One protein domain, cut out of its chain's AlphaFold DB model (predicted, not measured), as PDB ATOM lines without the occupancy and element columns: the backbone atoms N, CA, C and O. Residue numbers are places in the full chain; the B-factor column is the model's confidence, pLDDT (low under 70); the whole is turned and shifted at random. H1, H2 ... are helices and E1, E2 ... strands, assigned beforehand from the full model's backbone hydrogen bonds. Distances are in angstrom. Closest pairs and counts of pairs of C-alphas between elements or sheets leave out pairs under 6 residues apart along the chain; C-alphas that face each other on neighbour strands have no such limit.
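This is residues 76 to 193 of the 196 residues of the protein "DUF4424 domain-containing protein" of Hyphomicrobiales bacterium (UniProt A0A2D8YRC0). An antiparallel sheet, E1, E5 and E3, has two short helices, H1 and H2, over one face, and a separate two-stranded antiparallel ribbon, E2 and E4, lies shifted along the long axis toward the end that holds H3. The residues 109 to 121 make the opposite end. The printed part has 118 residues, with three named helices and five named strands in the order H1 H2 E1 H3 E2 E3 E4 E5. The class is mixed, helices and strands, with under half of the residues in named elements. The whole is only just compact, close to loose, with a radius of gyration of the C-alphas of 15.7 A, and elongated, spanning 53 by 30 by 20 A.

The sheet runs E1, residues 122 to 129, then E5, residues 185 to 192, then E3, residues 156 to 159. E1 and E5 are antiparallel at 160 degrees, with N 125 and O 189 at 2.9 A. E5 and E3 are antiparallel at 170 degrees, with N 158 and O 188 at 2.9 A. Residues 76 to 77 pair antiparallel with residues 124 to 125 of E1. H1, residues 90 to 97, is on the sheet over E5 and E3 and stands up from it by 60 degrees; the closest C-alphas of H1 and E3 are those of Tyr 97 and Phe 159, 4.5 A. H2, residues 101 to 108, is on the same face, only just over E5 and E3 with 3 C-alphas on each; the closest C-alphas of H2 and E3 are those of Leu 103 and Phe 156, 7.2 A. H3, residues 132 to 136, is not on this sheet. E2, residues 144 to 149, and E4, residues 171 to 176, are antiparallel at 170 degrees, with N 148 and O 172 at 2.8 A. E2 and E3 are near each other, with 5 pairs of C-alphas within 10 A. In H1 and H2 every O i to N i+4 pair is within hydrogen-bond range; in H3 0 of 1 is, against 2 of 2 O i to N i+3 pairs.

H1 begins at C-alpha 90, (30.872, -30.915, 89.923), and is 10.3 A long; H2 is 10.2 A. E1 is 22.6 A, H3 8.1 A, E2 16.5 A, E3 10.5 A and E4 16.9 A. E5, 22.3 A, ends at C-alpha 192, (47.782, -38.820, 84.962).

The two C-alphas farthest apart, those of Ser 113 and Ala 138, are 53.5 A apart. The printed part has no cut. The links H2 to E1, with 13 residues, and E3 to E4, with 11, are long. The mean pLDDT of the printed part is 92.1; residues 134 to 138 are under 70.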
ATOM      1  N   GLY A  76      45.345 -31.141  96.802       93.19
ATOM      2  CA  GLY A  76      45.072 -32.267  95.923       93.19
ATOM      3  C   GLY A  76      44.167 -33.310  96.557       93.19
ATOM      4  O   GLY A  76      43.954 -33.321  97.771       93.19
ATOM      5  N   THR A  77      43.671 -34.207  95.717       91.62
ATOM      6  CA  THR A  77      42.976 -35.431  96.121       91.62
ATOM      7  C   THR A  77      43.519 -36.613  95.320       91.62
ATOM      8  O   THR A  77      44.220 -36.461  94.318       91.62
ATOM      9  N   VAL A  78      43.238 -37.821  95.794       90.31
ATOM     10  CA  VAL A  78      43.816 -39.069  95.281       90.31
ATOM     11  C   VAL A  78      43.073 -39.650  94.072       90.31
ATOM     12  O   VAL A  78      43.487 -40.695  93.575       90.31
ATOM     13  N   ALA A  79      42.021 -38.983  93.592       91.75
ATOM     14  CA  ALA A  79      41.205 -39.382  92.444       91.75
ATOM     15  C   ALA A  79      40.685 -38.149  91.683       91.75
ATOM     16  O   ALA A  79      40.687 -37.051  92.232       91.75
ATOM     17  N   ALA A  80      40.200 -38.327  90.452       93.50
ATOM     18  CA  ALA A  80      39.411 -37.310  89.746       93.50
ATOM     19  C   ALA A  80      37.974 -37.277  90.296       93.50
ATOM     20  O   ALA A  80      37.052 -37.834  89.713       93.50
ATOM     21  N   THR A  81      37.794 -36.660  91.456       92.81
ATOM     22  CA  THR A  81      36.538 -36.605  92.206       92.81
ATOM     23  C   THR A  81      35.407 -35.909  91.465       92.81
ATOM     24  O   THR A  81      34.272 -36.330  91.624       92.81
ATOM     25  N   PHE A  82      35.672 -34.920  90.605       93.94
ATOM     26  CA  PHE A  82      34.614 -34.174  89.900       93.94
ATOM     27  C   PHE A  82      33.733 -35.024  88.956       93.94
ATOM     28  O   PHE A  82      32.689 -34.542  88.515       93.94
ATOM     29  N   ILE A  83      34.137 -36.260  88.626       93.62
ATOM     30  CA  ILE A  83      33.322 -37.208  87.839       93.62
ATOM     31  C   ILE A  83      32.431 -38.101  88.718       93.62
ATOM     32  O   ILE A  83      31.589 -38.834  88.201       93.62
ATOM     33  N   ASP A  84      32.608 -38.061  90.038       90.88
ATOM     34  CA  ASP A  84      31.751 -38.763  90.986       90.88
ATOM     35  C   ASP A  84      30.416 -38.013  91.127       90.88
ATOM     36  O   ASP A  84      30.363 -36.839  91.500       90.88
ATOM     37  N   THR A  85      29.312 -38.692  90.814       83.94
ATOM     38  CA  THR A  85      27.972 -38.080  90.833       83.94
ATOM     39  C   THR A  85      27.382 -37.920  92.234       83.94
ATOM     40  O   THR A  85      26.460 -37.122  92.406       83.94
ATOM     41  N   GLU A  86      27.896 -38.646  93.227       85.44
ATOM     42  CA  GLU A  86      27.421 -38.603  94.611       85.44
ATOM     43  C   GLU A  86      28.243 -37.612  95.445       85.44
ATOM     44  O   GLU A  86      27.672 -36.811  96.187       85.44
ATOM     45  N   TYR A  87      29.571 -37.616  95.279       83.69
ATOM     46  CA  TYR A  87      30.500 -36.853  96.124       83.69
ATOM     47  C   TYR A  87      31.313 -35.783  95.385       83.69
ATOM     48  O   TYR A  87      31.941 -34.944  96.027       83.69
ATOM     49  N   GLY A  88      31.317 -35.782  94.051       81.38
ATOM     50  CA  GLY A  88      32.242 -34.982  93.244       81.38
ATOM     51  C   GLY A  88      31.976 -33.483  93.194       81.38
ATOM     52  O   GLY A  88      32.832 -32.737  92.729       81.38
ATOM     53  N   GLN A  89      30.804 -33.032  93.658       88.62
ATOM     54  CA  GLN A  89      30.404 -31.615  93.706       88.62
ATOM     55  C   GLN A  89      30.745 -30.839  92.417       88.62
ATOM     56  O   GLN A  89      31.243 -29.718  92.463       88.62
ATOM     57  N   ARG A  90      30.467 -31.432  91.246       91.44
ATOM     58  CA  ARG A  90      30.872 -30.915  89.923       91.44
ATOM     59  C   ARG A  90      30.584 -29.424  89.705       91.44
ATOM     60  O   ARG A  90      31.432 -28.726  89.163       91.44
ATOM     61  N   ALA A  91      29.435 -28.927  90.164       94.00
ATOM     62  CA  ALA A  91      29.071 -27.514  90.037       94.00
ATOM     63  C   ALA A  91      30.085 -26.568  90.714       94.00
ATOM     64  O   ALA A  91      30.369 -25.495  90.187       94.00
ATOM     65  N   GLU A  92      30.681 -26.973  91.841       94.38
ATOM     66  CA  GLU A  92      31.722 -26.186  92.512       94.38
ATOM     67  C   GLU A  92      33.007 -26.134  91.678       94.38
ATOM     68  O   GLU A  92      33.675 -25.103  91.632       94.38
ATOM     69  N   TYR A  93      33.348 -27.219  90.978       95.81
ATOM     70  CA  TYR A  93      34.502 -27.248  90.076       95.81
ATOM     71  C   TYR A  93      34.273 -26.402  88.820       95.81
ATOM     72  O   TYR A  93      35.194 -25.722  88.364       95.81
ATOM     73  N   GLU A  94      33.059 -26.431  88.267       96.38
ATOM     74  CA  GLU A  94      32.651 -25.592  87.136       96.38
ATOM     75  C   GLU A  94      32.766 -24.106  87.491       96.38
ATOM     76  O   GLU A  94      33.363 -23.345  86.736       96.38
ATOM     77  N   GLU A  95      32.282 -23.700  88.667       95.81
ATOM     78  CA  GLU A  95      32.396 -22.317  89.139       95.81
ATOM     79  C   GLU A  95      33.848 -21.932  89.452       95.81
ATOM     80  O   GLU A  95      34.327 -20.886  89.012       95.81
ATOM     81  N   LYS A  96      34.567 -22.777  90.200       95.62
ATOM     82  CA  LYS A  96      35.888 -22.436  90.736       95.62
ATOM     83  C   LYS A  96      37.002 -22.513  89.695       95.62
ATOM     84  O   LYS A  96      37.888 -21.664  89.686       95.62
ATOM     85  N   TYR A  97      36.990 -23.537  88.845       96.94
ATOM     86  CA  TYR A  97      38.075 -23.824  87.901       96.94
ATOM     87  C   TYR A  97      37.664 -23.641  86.440       96.94
ATOM     88  O   TYR A  97      38.460 -23.969  85.557       96.94
ATOM     89  N   CYS A  98      36.441 -23.166  86.173       96.56
ATOM     90  CA  CYS A  98      35.866 -23.126  84.830       96.56
ATOM     91  C   CYS A  98      35.948 -24.501  84.152       96.56
ATOM     92  O   CYS A  98      36.349 -24.614  82.996       96.56
ATOM     93  N   LEU A  99      35.634 -25.552  84.921       97.06
ATOM     94  CA  LEU A  99      35.694 -26.932  84.457       97.06
ATOM     95  C   LEU A  99      34.740 -27.130  83.274       97.06
ATOM     96  O   LEU A  99      33.533 -26.970  83.401       97.06
ATOM     97  N   GLU A 100      35.294 -27.483  82.118       95.19
ATOM     98  CA  GLU A 100      34.527 -27.655  80.888       95.19
ATOM     99  C   GLU A 100      34.089 -29.116  80.672       95.19
ATOM    100  O   GLU A 100      34.826 -30.069  80.947       95.19
ATOM    101  N   ASP A 101      32.914 -29.301  80.059       96.25
ATOM    102  CA  ASP A 101      32.348 -30.618  79.724       96.25
ATOM    103  C   ASP A 101      33.281 -31.491  78.869       96.25
ATOM    104  O   ASP A 101      33.253 -32.719  78.950       96.25
ATOM    105  N   ASN A 102      34.106 -30.875  78.018       96.12
ATOM    106  CA  ASN A 102      35.049 -31.587  77.152       96.12
ATOM    107  C   ASN A 102      36.138 -32.318  77.961       96.12
ATOM    108  O   ASN A 102      36.506 -33.439  77.599       96.12
ATOM    109  N   LEU A 103      36.626 -31.706  79.043       96.94
ATOM    110  CA  LEU A 103      37.630 -32.236  79.951       96.94
ATOM    111  C   LEU A 103      36.995 -33.331  80.797       96.94
ATOM    112  O   LEU A 103      37.541 -34.431  80.858       96.94
ATOM    113  N   VAL A 104      35.801 -33.078  81.341       96.50
ATOM    114  CA  VAL A 104      35.036 -34.089  82.082       96.50
ATOM    115  C   VAL A 104      34.831 -35.339  81.230       96.50
ATOM    116  O   VAL A 104      35.268 -36.423  81.609       96.50
ATOM    117  N   ALA A 105      34.312 -35.181  80.012       96.62
ATOM    118  CA  ALA A 105      34.119 -36.293  79.091       96.62
ATOM    119  C   ALA A 105      35.442 -36.964  78.673       96.62
ATOM    120  O   ALA A 105      35.458 -38.133  78.287       96.62
ATOM    121  N   ALA A 106      36.569 -36.245  78.651       97.06
ATOM    122  CA  ALA A 106      37.872 -36.845  78.368       97.06
ATOM    123  C   ALA A 106      38.323 -37.769  79.507       97.06
ATOM    124  O   ALA A 106      38.852 -38.845  79.228       97.06
ATOM    125  N   VAL A 107      38.062 -37.385  80.756       96.31
ATOM    126  CA  VAL A 107      38.368 -38.195  81.941       96.31
ATOM    127  C   VAL A 107      37.400 -39.370  82.068       96.31
ATOM    128  O   VAL A 107      37.853 -40.503  82.205       96.31
ATOM    129  N   GLU A 108      36.095 -39.167  81.891       95.62
ATOM    130  CA  GLU A 108      35.090 -40.245  81.926       95.62
ATOM    131  C   GLU A 108      35.371 -41.359  80.899       95.62
ATOM    132  O   GLU A 108      35.151 -42.536  81.165       95.62
ATOM    133  N   ARG A 109      35.936 -41.027  79.728       95.69
ATOM    134  CA  ARG A 109      36.330 -42.024  78.709       95.69
ATOM    135  C   ARG A 109      37.452 -42.966  79.148       95.69
ATOM    136  O   ARG A 109      37.710 -43.946  78.454       95.69
ATOM    137  N   THR A 110      38.147 -42.651  80.236       94.88
ATOM    138  CA  THR A 110      39.227 -43.487  80.774       94.88
ATOM    139  C   THR A 110      38.762 -44.461  81.848       94.88
ATOM    140  O   THR A 110      39.554 -45.303  82.265       94.88
ATOM    141  N   LEU A 111      37.495 -44.373  82.262       93.81
ATOM    142  CA  LEU A 111      36.899 -45.283  83.233       93.81
ATOM    143  C   LEU A 111      36.874 -46.719  82.698       93.81
ATOM    144  O   LEU A 111      36.569 -46.959  81.526       93.81
ATOM    145  N   THR A 112      37.136 -47.689  83.574       92.06
ATOM    146  CA  THR A 112      36.952 -49.117  83.260       92.06
ATOM    147  C   THR A 112      35.477 -49.503  83.242       92.06
ATOM    148  O   THR A 112      35.079 -50.396  82.492       92.06
ATOM    149  N   SER A 113      34.665 -48.812  84.045       89.50
ATOM    150  CA  SER A 113      33.210 -48.921  84.103       89.50
ATOM    151  C   SER A 113      32.601 -47.556  84.458       89.50
ATOM    152  O   SER A 113      33.151 -46.877  85.324       89.50
ATOM    153  N   PRO A 114      31.462 -47.151  83.860       85.69
ATOM    154  CA  PRO A 114      30.769 -45.911  84.228       85.69
ATOM    155  C   PRO A 114      30.355 -45.832  85.704       85.69
ATOM    156  O   PRO A 114      30.251 -44.739  86.245       85.69
ATOM    157  N   ASP A 115      30.144 -46.982  86.350       86.88
ATOM    158  CA  ASP A 115      29.732 -47.069  87.758       86.88
ATOM    159  C   ASP A 115      30.921 -47.006  88.740       86.88
ATOM    160  O   ASP A 115      30.731 -47.096  89.952       86.88
ATOM    161  N   GLU A 116      32.154 -46.878  88.238       89.81
ATOM    162  CA  GLU A 116      33.386 -46.896  89.037       89.81
ATOM    163  C   GLU A 116      34.217 -45.621  88.803       89.81
ATOM    164  O   GLU A 116      35.272 -45.690  88.166       89.81
ATOM    165  N   PRO A 117      33.797 -44.441  89.303       88.00
ATOM    166  CA  PRO A 117      34.497 -43.170  89.070       88.00
ATOM    167  C   PRO A 117      35.958 -43.182  89.555       88.00
ATOM    168  O   PRO A 117      36.835 -42.589  88.930       88.00
ATOM    169  N   TRP A 118      36.266 -43.936  90.613       87.81
ATOM    170  CA  TRP A 118      37.637 -44.120  91.108       87.81
ATOM    171  C   TRP A 118      38.559 -44.870  90.134       87.81
ATOM    172  O   TRP A 118      39.765 -44.890  90.353       87.81
ATOM    173  N   SER A 119      38.029 -45.500  89.078       92.06
ATOM    174  CA  SER A 119      38.835 -46.198  88.066       92.06
ATOM    175  C   SER A 119      39.559 -45.264  87.096       92.06
ATOM    176  O   SER A 119      40.435 -45.717  86.358       92.06
ATOM    177  N   ALA A 120      39.219 -43.970  87.082       94.19
ATOM    178  CA  ALA A 120      39.933 -42.995  86.274       94.19
ATOM    179  C   ALA A 120      41.408 -42.933  86.726       94.19
ATOM    180  O   ALA A 120      41.671 -42.691  87.906       94.19
ATOM    181  N   PRO A 121      42.390 -43.083  85.817       95.62
ATOM    182  CA  PRO A 121      43.812 -43.105  86.146       95.62
ATOM    183  C   PRO A 121      44.353 -41.682  86.350       95.62
ATOM    184  O   PRO A 121      45.329 -41.269  85.719       95.62
ATOM    185  N   PHE A 122      43.693 -40.896  87.199       96.25
ATOM    186  CA  PHE A 122      44.008 -39.498  87.445       96.25
ATOM    187  C   PHE A 122      43.919 -39.150  88.929       96.25
ATOM    188  O   PHE A 122      43.092 -39.672  89.670       96.25
ATOM    189  N   THR A 123      44.767 -38.217  89.338       95.81
ATOM    190  CA  THR A 123      44.650 -37.483  90.601       95.81
ATOM    191  C   THR A 123      44.409 -36.015  90.314       95.81
ATOM    192  O   THR A 123      44.636 -35.548  89.197       95.81
ATOM    193  N   GLU A 124      43.988 -35.275  91.327       96.06
ATOM    194  CA  GLU A 124      43.865 -33.830  91.225       96.06
ATOM    195  C   GLU A 124      44.957 -33.162  92.046       96.06
ATOM    196  O   GLU A 124      45.232 -33.549  93.184       96.06
ATOM    197  N   ALA A 125      45.533 -32.111  91.482       96.88
ATOM    198  CA  ALA A 125      46.319 -31.138  92.214       96.88
ATOM    199  C   ALA A 125      45.775 -29.750  91.888       96.88
ATOM    200  O   ALA A 125      45.486 -29.466  90.729       96.88
ATOM    201  N   TRP A 126      45.655 -28.870  92.874       96.75
ATOM    202  CA  TRP A 126      45.208 -27.500  92.632       96.75
ATOM    203  C   TRP A 126      46.136 -26.468  93.257       96.75
ATOM    204  O   TRP A 126      46.775 -26.691  94.292       96.75
ATOM    205  N   LEU A 127      46.198 -25.320  92.590       96.31
ATOM    206  CA  LEU A 127      46.989 -24.162  92.967       96.31
ATOM    207  C   LEU A 127      46.105 -22.918  92.943       96.31
ATOM    208  O   LEU A 127      45.531 -22.588  91.908       96.31
ATOM    209  N   THR A 128      46.093 -22.188  94.053       95.19
ATOM    210  CA  THR A 128      45.513 -20.847  94.129       95.19
ATOM    211  C   THR A 128      46.631 -19.815  94.016       95.19
ATOM    212  O   THR A 128      47.551 -19.789  94.840       95.19
ATOM    213  N   TYR A 129      46.565 -18.951  93.007       92.81
ATOM    214  CA  TYR A 129      47.444 -17.795  92.874       92.81
ATOM    215  C   TYR A 129      46.706 -16.537  93.332       92.81
ATOM    216  O   TYR A 129      45.805 -16.038  92.656       92.81
ATOM    217  N   ILE A 130      47.096 -16.042  94.509       89.81
ATOM    218  CA  ILE A 130      46.429 -14.920  95.169       89.81
ATOM    219  C   ILE A 130      46.757 -13.621  94.430       89.81
ATOM    220  O   ILE A 130      47.889 -13.135  94.472       89.81
ATOM    221  N   LEU A 131      45.743 -13.037  93.798       87.50
ATOM    222  CA  LEU A 131      45.810 -11.759  93.089       87.50
ATOM    223  C   LEU A 131      44.983 -10.678  93.776       87.50
ATOM    224  O   LEU A 131      45.334  -9.503  93.688       87.50
ATOM    225  N   SER A 132      43.939 -11.065  94.508       81.56
ATOM    226  CA  SER A 132      43.033 -10.168  95.231       81.56
ATOM    227  C   SER A 132      43.761  -9.237  96.206       81.56
ATOM    228  O   SER A 132      43.387  -8.078  96.368       81.56
ATOM    229  N   SER A 133      44.869  -9.688  96.803       74.75
ATOM    230  CA  SER A 133      45.732  -8.836  97.637       74.75
ATOM    231  C   SER A 133      46.394  -7.684  96.863       74.75
ATOM    232  O   SER A 133      46.724  -6.651  97.448       74.75
ATOM    233  N   GLY A 134      46.541  -7.830  95.544       64.69
ATOM    234  CA  GLY A 134      46.985  -6.797  94.617       64.69
ATOM    235  C   GLY A 134      45.925  -5.734  94.323       64.69
ATOM    236  O   GLY A 134      46.273  -4.661  93.846       64.69
ATOM    237  N   ALA A 135      44.657  -5.938  94.694       63.47
ATOM    238  CA  ALA A 135      43.655  -4.866  94.648       63.47
ATOM    239  C   ALA A 135      43.964  -3.712  95.630       63.47
ATOM    240  O   ALA A 135      43.300  -2.680  95.606       63.47
ATOM    241  N   ASN A 136      44.981  -3.866  96.488       63.59
ATOM    242  CA  ASN A 136      45.518  -2.785  97.317       63.59
ATOM    243  C   ASN A 136      46.411  -1.801  96.536       63.59
ATOM    244  O   ASN A 136      46.722  -0.726  97.053       63.59
ATOM    245  N   TRP A 137      46.845  -2.142  95.317       65.25
ATOM    246  CA  TRP A 137      47.502  -1.185  94.428       65.25
ATOM    247  C   TRP A 137      46.455  -0.210  93.878       65.25
ATOM    248  O   TRP A 137      45.323  -0.585  93.599       65.25
ATOM    249  N   ALA A 138      46.814   1.069  93.748       58.72
ATOM    250  CA  ALA A 138      45.843   2.153  93.558       58.72
ATOM    251  C   ALA A 138      44.989   2.069  92.268       58.72
ATOM    252  O   ALA A 138      44.002   2.794  92.168       58.72
ATOM    253  N   HIS A 139      45.381   1.250  91.284       73.00
ATOM    254  CA  HIS A 139      44.767   1.127  89.955       73.00
ATOM    255  C   HIS A 139      44.946  -0.308  89.407       73.00
ATOM    256  O   HIS A 139      45.397  -1.193  90.134       73.00
ATOM    257  N   SER A 140      44.599  -0.546  88.132       82.75
ATOM    258  CA  SER A 140      44.903  -1.807  87.438       82.75
ATOM    259  C   SER A 140      46.389  -2.164  87.545       82.75
ATOM    260  O   SER A 140      47.253  -1.290  87.664       82.75
ATOM    261  N   ILE A 141      46.706  -3.458  87.449       85.94
ATOM    262  CA  ILE A 141      48.101  -3.932  87.433       85.94
ATOM    263  C   ILE A 141      48.730  -3.846  86.031       85.94
ATOM    264  O   ILE A 141      49.761  -4.461  85.766       85.94
ATOM    265  N   GLY A 142      48.111  -3.083  85.126       89.62
ATOM    266  CA  GLY A 142      48.518  -2.970  83.730       89.62
ATOM    267  C   GLY A 142      48.333  -4.288  82.984       89.62
ATOM    268  O   GLY A 142      47.239  -4.852  82.962       89.62
ATOM    269  N   THR A 143      49.399  -4.772  82.352       93.69
ATOM    270  CA  THR A 143      49.372  -6.023  81.588       93.69
ATOM    271  C   THR A 143      49.607  -7.224  82.494       93.69
ATOM    272  O   THR A 143      50.671  -7.365  83.096       93.69
ATOM    273  N   PHE A 144      48.646  -8.143  82.520       93.31
ATOM    274  CA  PHE A 144      48.781  -9.434  83.182       93.31
ATOM    275  C   PHE A 144      48.969 -10.538  82.143       93.31
ATOM    276  O   PHE A 144      48.119 -10.743  81.277       93.31
ATOM    277  N   ARG A 145      50.088 -11.261  82.234       96.12
ATOM    278  CA  ARG A 145      50.364 -12.458  81.433       96.12
ATOM    279  C   ARG A 145      50.448 -13.657  82.361       96.12
ATOM    280  O   ARG A 145      51.283 -13.674  83.262       96.12
ATOM    281  N   LEU A 146      49.624 -14.664  82.097       96.94
ATOM    282  CA  LEU A 146      49.648 -15.941  82.799       96.94
ATOM    283  C   LEU A 146      49.985 -17.043  81.804       96.94
ATOM    284  O   LEU A 146      49.298 -17.205  80.799       96.94
ATOM    285  N   THR A 147      51.012 -17.823  82.123       98.06
ATOM    286  CA  THR A 147      51.318 -19.077  81.438       98.06
ATOM    287  C   THR A 147      51.152 -20.223  82.424       98.06
ATOM    288  O   THR A 147      51.799 -20.237  83.470       98.06
ATOM    289  N   VAL A 148      50.309 -21.190  82.078       98.06
ATOM    290  CA  VAL A 148      50.106 -22.418  82.846       98.06
ATOM    291  C   VAL A 148      50.665 -23.585  82.047       98.06
ATOM    292  O   VAL A 148      50.257 -23.820  80.911       98.06
ATOM    293  N   ASP A 149      51.601 -24.320  82.639       98.00
ATOM    294  CA  ASP A 149      52.140 -25.558  82.082       98.00
ATOM    295  C   ASP A 149      51.587 -26.745  82.871       98.00
ATOM    296  O   ASP A 149      51.800 -26.848  84.080       98.00
ATOM    297  N   LYS A 150      50.881 -27.654  82.193       97.38
ATOM    298  CA  LYS A 150      50.331 -28.867  82.816       97.38
ATOM    299  C   LYS A 150      51.360 -29.992  82.988       97.38
ATOM    300  O   LYS A 150      51.003 -31.081  83.432       97.38
ATOM    301  N   GLY A 151      52.618 -29.768  82.607       96.88
ATOM    302  CA  GLY A 151      53.773 -30.635  82.865       96.88
ATOM    303  C   GLY A 151      53.910 -31.851  81.943       96.88
ATOM    304  O   GLY A 151      55.015 -32.165  81.511       96.88
ATOM    305  N   SER A 152      52.809 -32.520  81.594       97.56
ATOM    306  CA  SER A 152      52.789 -33.659  80.660       97.56
ATOM    307  C   SER A 152      51.663 -33.513  79.646       97.56
ATOM    308  O   SER A 152      50.618 -32.943  79.952       97.56
ATOM    309  N   VAL A 153      51.834 -34.048  78.433       97.12
ATOM    310  CA  VAL A 153      50.775 -34.088  77.410       97.12
ATOM    311  C   VAL A 153      49.571 -34.932  77.836       97.12
ATOM    312  O   VAL A 153      48.474 -34.637  77.365       97.12
ATOM    313  N   ASP A 154      49.750 -35.842  78.794       96.44
ATOM    314  CA  ASP A 154      48.708 -36.745  79.302       96.44
ATOM    315  C   ASP A 154      47.858 -36.144  80.429       96.44
ATOM    316  O   ASP A 154      46.788 -36.660  80.739       96.44
ATOM    317  N   ASN A 155      48.309 -35.040  81.030       97.75
ATOM    318  CA  ASN A 155      47.551 -34.333  82.064       97.75
ATOM    319  C   ASN A 155      46.432 -33.483  81.448       97.75
ATOM    320  O   ASN A 155      46.491 -33.119  80.271       97.75
ATOM    321  N   PHE A 156      45.472 -33.047  82.253       98.06
ATOM    322  CA  PHE A 156      44.592 -31.930  81.906       98.06
ATOM    323  C   PHE A 156      44.827 -30.753  82.843       98.06
ATOM    324  O   PHE A 156      45.432 -30.891  83.907       98.06
ATOM    325  N   VAL A 157      44.373 -29.582  82.416       98.06
ATOM    326  CA  VAL A 157      44.386 -28.376  83.234       98.06
ATOM    327  C   VAL A 157      43.118 -27.584  82.970       98.06
ATOM    328  O   VAL A 157      42.653 -27.545  81.832       98.06
ATOM    329  N   SER A 158      42.571 -26.982  84.019       98.00
ATOM    330  CA  SER A 158      41.382 -26.137  83.974       98.00
ATOM    331  C   SER A 158      41.582 -24.945  84.895       98.00
ATOM    332  O   SER A 158      42.032 -25.102  86.029       98.00
ATOM    333  N   PHE A 159      41.296 -23.753  84.389       97.50
ATOM    334  CA  PHE A 159      41.332 -22.513  85.154       97.50
ATOM    335  C   PHE A 159      40.485 -21.458  84.452       97.50
ATOM    336  O   PHE A 159      40.380 -21.442  83.224       97.50
ATOM    337  N   CYS A 160      39.918 -20.541  85.228       94.81
ATOM    338  CA  CYS A 160      39.181 -19.417  84.675       94.81
ATOM    339  C   CYS A 160      40.133 -18.374  84.078       94.81
ATOM    340  O   CYS A 160      41.028 -17.863  84.754       94.81
ATOM    341  N   GLY A 161      39.915 -18.024  82.812       92.12
ATOM    342  CA  GLY A 161      40.678 -16.999  82.111       92.12
ATOM    343  C   GLY A 161      39.997 -16.589  80.811       92.12
ATOM    344  O   GLY A 161      39.382 -17.406  80.131       92.12
ATOM    345  N   GLU A 162      40.109 -15.316  80.453       92.06
ATOM    346  CA  GLU A 162      39.641 -14.812  79.162       92.06
ATOM    347  C   GLU A 162      40.772 -14.907  78.130       92.06
ATOM    348  O   GLU A 162      41.932 -14.636  78.438       92.06
ATOM    349  N   GLY A 163      40.442 -15.319  76.901       94.31
ATOM    350  CA  GLY A 163      41.417 -15.380  75.809       94.31
ATOM    351  C   GLY A 163      42.521 -16.426  75.998       94.31
ATOM    352  O   GLY A 163      43.601 -16.275  75.429       94.31
ATOM    353  N   VAL A 164      42.274 -17.480  76.785       96.50
ATOM    354  CA  VAL A 164      43.243 -18.564  76.985       96.50
ATOM    355  C   VAL A 164      43.500 -19.280  75.660       96.50
ATOM    356  O   VAL A 164      42.584 -19.757  74.991       96.50
ATOM    357  N   THR A 165      44.770 -19.392  75.290       96.94
ATOM    358  CA  THR A 165      45.213 -20.082  74.078       96.94
ATOM    359  C   THR A 165      46.251 -21.140  74.414       96.94
ATOM    360  O   THR A 165      47.110 -20.953  75.274       96.94
ATOM    361  N   LYS A 166      46.201 -22.279  73.720       97.12
ATOM    362  CA  LYS A 166      47.246 -23.299  73.815       97.12
ATOM    363  C   LYS A 166      48.474 -22.836  73.024       97.12
ATOM    364  O   LYS A 166      48.404 -22.715  71.804       97.12
ATOM    365  N   THR A 167      49.593 -22.608  73.707       97.75
ATOM    366  CA  THR A 167      50.842 -22.088  73.113       97.75
ATOM    367  C   THR A 167      51.900 -23.164  72.874       97.75
ATOM    368  O   THR A 167      52.887 -22.924  72.183       97.75
ATOM    369  N   GLY A 168      51.689 -24.371  73.400       97.19
ATOM    370  CA  GLY A 168      52.592 -25.508  73.246       97.19
ATOM    371  C   GLY A 168      51.909 -26.834  73.587       97.19
ATOM    372  O   GLY A 168      50.710 -26.856  73.866       97.19
ATOM    373  N   PRO A 169      52.631 -27.971  73.570       97.62
ATOM    374  CA  PRO A 169      52.047 -29.279  73.881       97.62
ATOM    375  C   PRO A 169      51.387 -29.340  75.267       97.62
ATOM    376  O   PRO A 169      50.343 -29.985  75.418       97.62
ATOM    377  N   THR A 170      51.962 -28.630  76.242       98.25
ATOM    378  CA  THR A 170      51.536 -28.608  77.650       98.25
ATOM    379  C   THR A 170      51.222 -27.209  78.187       98.25
ATOM    380  O   THR A 170      50.698 -27.103  79.293       98.25
ATOM    381  N   THR A 171      51.490 -26.149  77.420       98.44
ATOM    382  CA  THR A 171      51.378 -24.762  77.887       98.44
ATOM    383  C   THR A 171      50.147 -24.050  77.341       98.44
ATOM    384  O   THR A 171      49.803 -24.162  76.160       98.44
ATOM    385  N   PHE A 172      49.526 -23.268  78.215       98.31
ATOM    386  CA  PHE A 172      48.383 -22.409  77.941       98.31
ATOM    387  C   PHE A 172      48.726 -20.996  78.398       98.31
ATOM    388  O   PHE A 172      49.334 -20.822  79.452       98.31
ATOM    389  N   GLU A 173      48.372 -19.995  77.606       98.25
ATOM    390  CA  GLU A 173      48.659 -18.596  77.898       98.25
ATOM    391  C   GLU A 173      47.404 -17.739  77.769       98.25
ATOM    392  O   GLU A 173      46.623 -17.914  76.834       98.25
ATOM    393  N   MET A 174      47.261 -16.778  78.678       96.44
ATOM    394  CA  MET A 174      46.379 -15.626  78.516       96.44
ATOM    395  C   MET A 174      47.151 -14.328  78.753       96.44
ATOM    396  O   MET A 174      48.103 -14.281  79.543       96.44
ATOM    397  N   VAL A 175      46.718 -13.268  78.077       96.75
ATOM    398  CA  VAL A 175      47.252 -11.914  78.226       96.75
ATOM    399  C   VAL A 175      46.075 -10.958  78.321       96.75
ATOM    400  O   VAL A 175      45.268 -10.910  77.400       96.75
ATOM    401  N   GLN A 176      46.001 -10.199  79.410       94.19
ATOM    402  CA  GLN A 176      44.985  -9.175  79.632       94.19
ATOM    403  C   GLN A 176      45.658  -7.812  79.797       94.19
ATOM    404  O   GLN A 176      46.635  -7.678  80.538       94.19
ATOM    405  N   GLU A 177      45.132  -6.804  79.110       93.00
ATOM    406  CA  GLU A 177      45.494  -5.398  79.306       93.00
ATOM    407  C   GLU A 177      44.556  -4.758  80.337       93.00
ATOM    408  O   GLU A 177      43.444  -5.239  80.548       93.00
ATOM    409  N   ASP A 178      45.023  -3.703  81.010       89.69
ATOM    410  CA  ASP A 178      44.280  -3.002  82.067       89.69
ATOM    411  C   ASP A 178      43.656  -3.936  83.123       89.69
ATOM    412  O   ASP A 178      42.567  -3.694  83.649       89.69
ATOM    413  N   PHE A 179      44.368  -5.013  83.463       89.25
ATOM    414  CA  PHE A 179      43.836  -6.088  84.285       89.25
ATOM    415  C   PHE A 179      43.584  -5.628  85.727       89.25
ATOM    416  O   PHE A 179      44.471  -5.094  86.403       89.25
ATOM    417  N   TYR A 180      42.370  -5.881  86.215       87.31
ATOM    418  CA  TYR A 180      41.976  -5.609  87.592       87.31
ATOM    419  C   TYR A 180      41.781  -6.933  88.351       87.31
ATOM    420  O   TYR A 180      40.867  -7.688  88.017       87.31
ATOM    421  N   PRO A 181      42.608  -7.240  89.366       83.25
ATOM    422  CA  PRO A 181      42.571  -8.524  90.059       83.25
ATOM    423  C   PRO A 181      41.448  -8.583  91.111       83.25
ATOM    424  O   PRO A 181      41.693  -8.462  92.309       83.25
ATOM    425  N   TRP A 182      40.197  -8.748  90.676       82.38
ATOM    426  CA  TRP A 182      39.044  -8.871  91.585       82.38
ATOM    427  C   TRP A 182      38.842 -10.288  92.144       82.38
ATOM    428  O   TRP A 182      38.118 -10.454  93.123       82.38
ATOM    429  N   GLN A 183      39.501 -11.287  91.558       86.56
ATOM    430  CA  GLN A 183      39.500 -12.674  92.013       86.56
ATOM    431  C   GLN A 183      40.902 -13.276  91.923       86.56
ATOM    432  O   GLN A 183      41.747 -12.811  91.151       86.56
ATOM    433  N   ASP A 184      41.138 -14.304  92.731       93.19
ATOM    434  CA  ASP A 184      42.342 -15.124  92.651       93.19
ATOM    435  C   ASP A 184      42.263 -16.060  91.436       93.19
ATOM    436  O   ASP A 184      41.181 -16.325  90.910       93.19
ATOM    437  N   ILE A 185      43.413 -16.551  90.971       94.62
ATOM    438  CA  ILE A 185      43.437 -17.561  89.909       94.62
ATOM    439  C   ILE A 185      43.462 -18.935  90.556       94.62
ATOM    440  O   ILE A 185      44.403 -19.277  91.272       94.62
ATOM    441  N   GLU A 186      42.446 -19.727  90.257       97.25
ATOM    442  CA  GLU A 186      42.320 -21.106  90.701       97.25
ATOM    443  C   GLU A 186      42.667 -22.030  89.534       97.25
ATOM    444  O   GLU A 186      42.030 -21.988  88.478       97.25
ATOM    445  N   VAL A 187      43.701 -22.850  89.708       98.12
ATOM    446  CA  VAL A 187      44.177 -23.778  88.680       98.12
ATOM    447  C   VAL A 187      44.010 -25.203  89.172       98.12
ATOM    448  O   VAL A 187      44.631 -25.591  90.160       98.12
ATOM    449  N   LEU A 188      43.211 -25.987  88.454       98.38
ATOM    450  CA  LEU A 188      43.076 -27.426  88.630       98.38
ATOM    451  C   LEU A 188      43.952 -28.151  87.613       98.38
ATOM    452  O   LEU A 188      43.802 -27.974  86.406       98.38
ATOM    453  N   PHE A 189      44.822 -29.020  88.101       98.12
ATOM    454  CA  PHE A 189      45.565 -29.990  87.316       98.12
ATOM    455  C   PHE A 189      44.958 -31.372  87.539       98.12
ATOM    456  O   PHE A 189      44.847 -31.833  88.672       98.12
ATOM    457  N   VAL A 190      44.617 -32.054  86.449       97.88
ATOM    458  CA  VAL A 190      44.189 -33.456  86.477       97.88
ATOM    459  C   VAL A 190      45.367 -34.286  85.988       97.88
ATOM    460  O   VAL A 190      45.679 -34.319  84.795       97.88
ATOM    461  N   VAL A 191      46.094 -34.864  86.934       97.50
ATOM    462  CA  VAL A 191      47.415 -35.456  86.728       97.50
ATOM    463  C   VAL A 191      47.275 -36.946  86.481       97.50
ATOM    464  O   VAL A 191      46.723 -37.666  87.316       97.50
ATOM    465  N   ARG A 192      47.776 -37.406  85.331       96.31
ATOM    466  CA  ARG A 192      47.782 -38.820  84.962       96.31
ATOM    467  C   ARG A 192      48.602 -39.608  85.978       96.31
ATOM    468  O   ARG A 192      49.708 -39.216  86.340       96.31
ATOM    469  N   ARG A 193      48.039 -40.725  86.418       90.94
ATOM    470  CA  ARG A 193      48.714 -41.722  87.238       90.94
ATOM    471  C   ARG A 193      49.347 -42.785  86.347       90.94
ATOM    472  O   ARG A 193      48.702 -43.268  85.418       90.94
TER     473      ARG A 193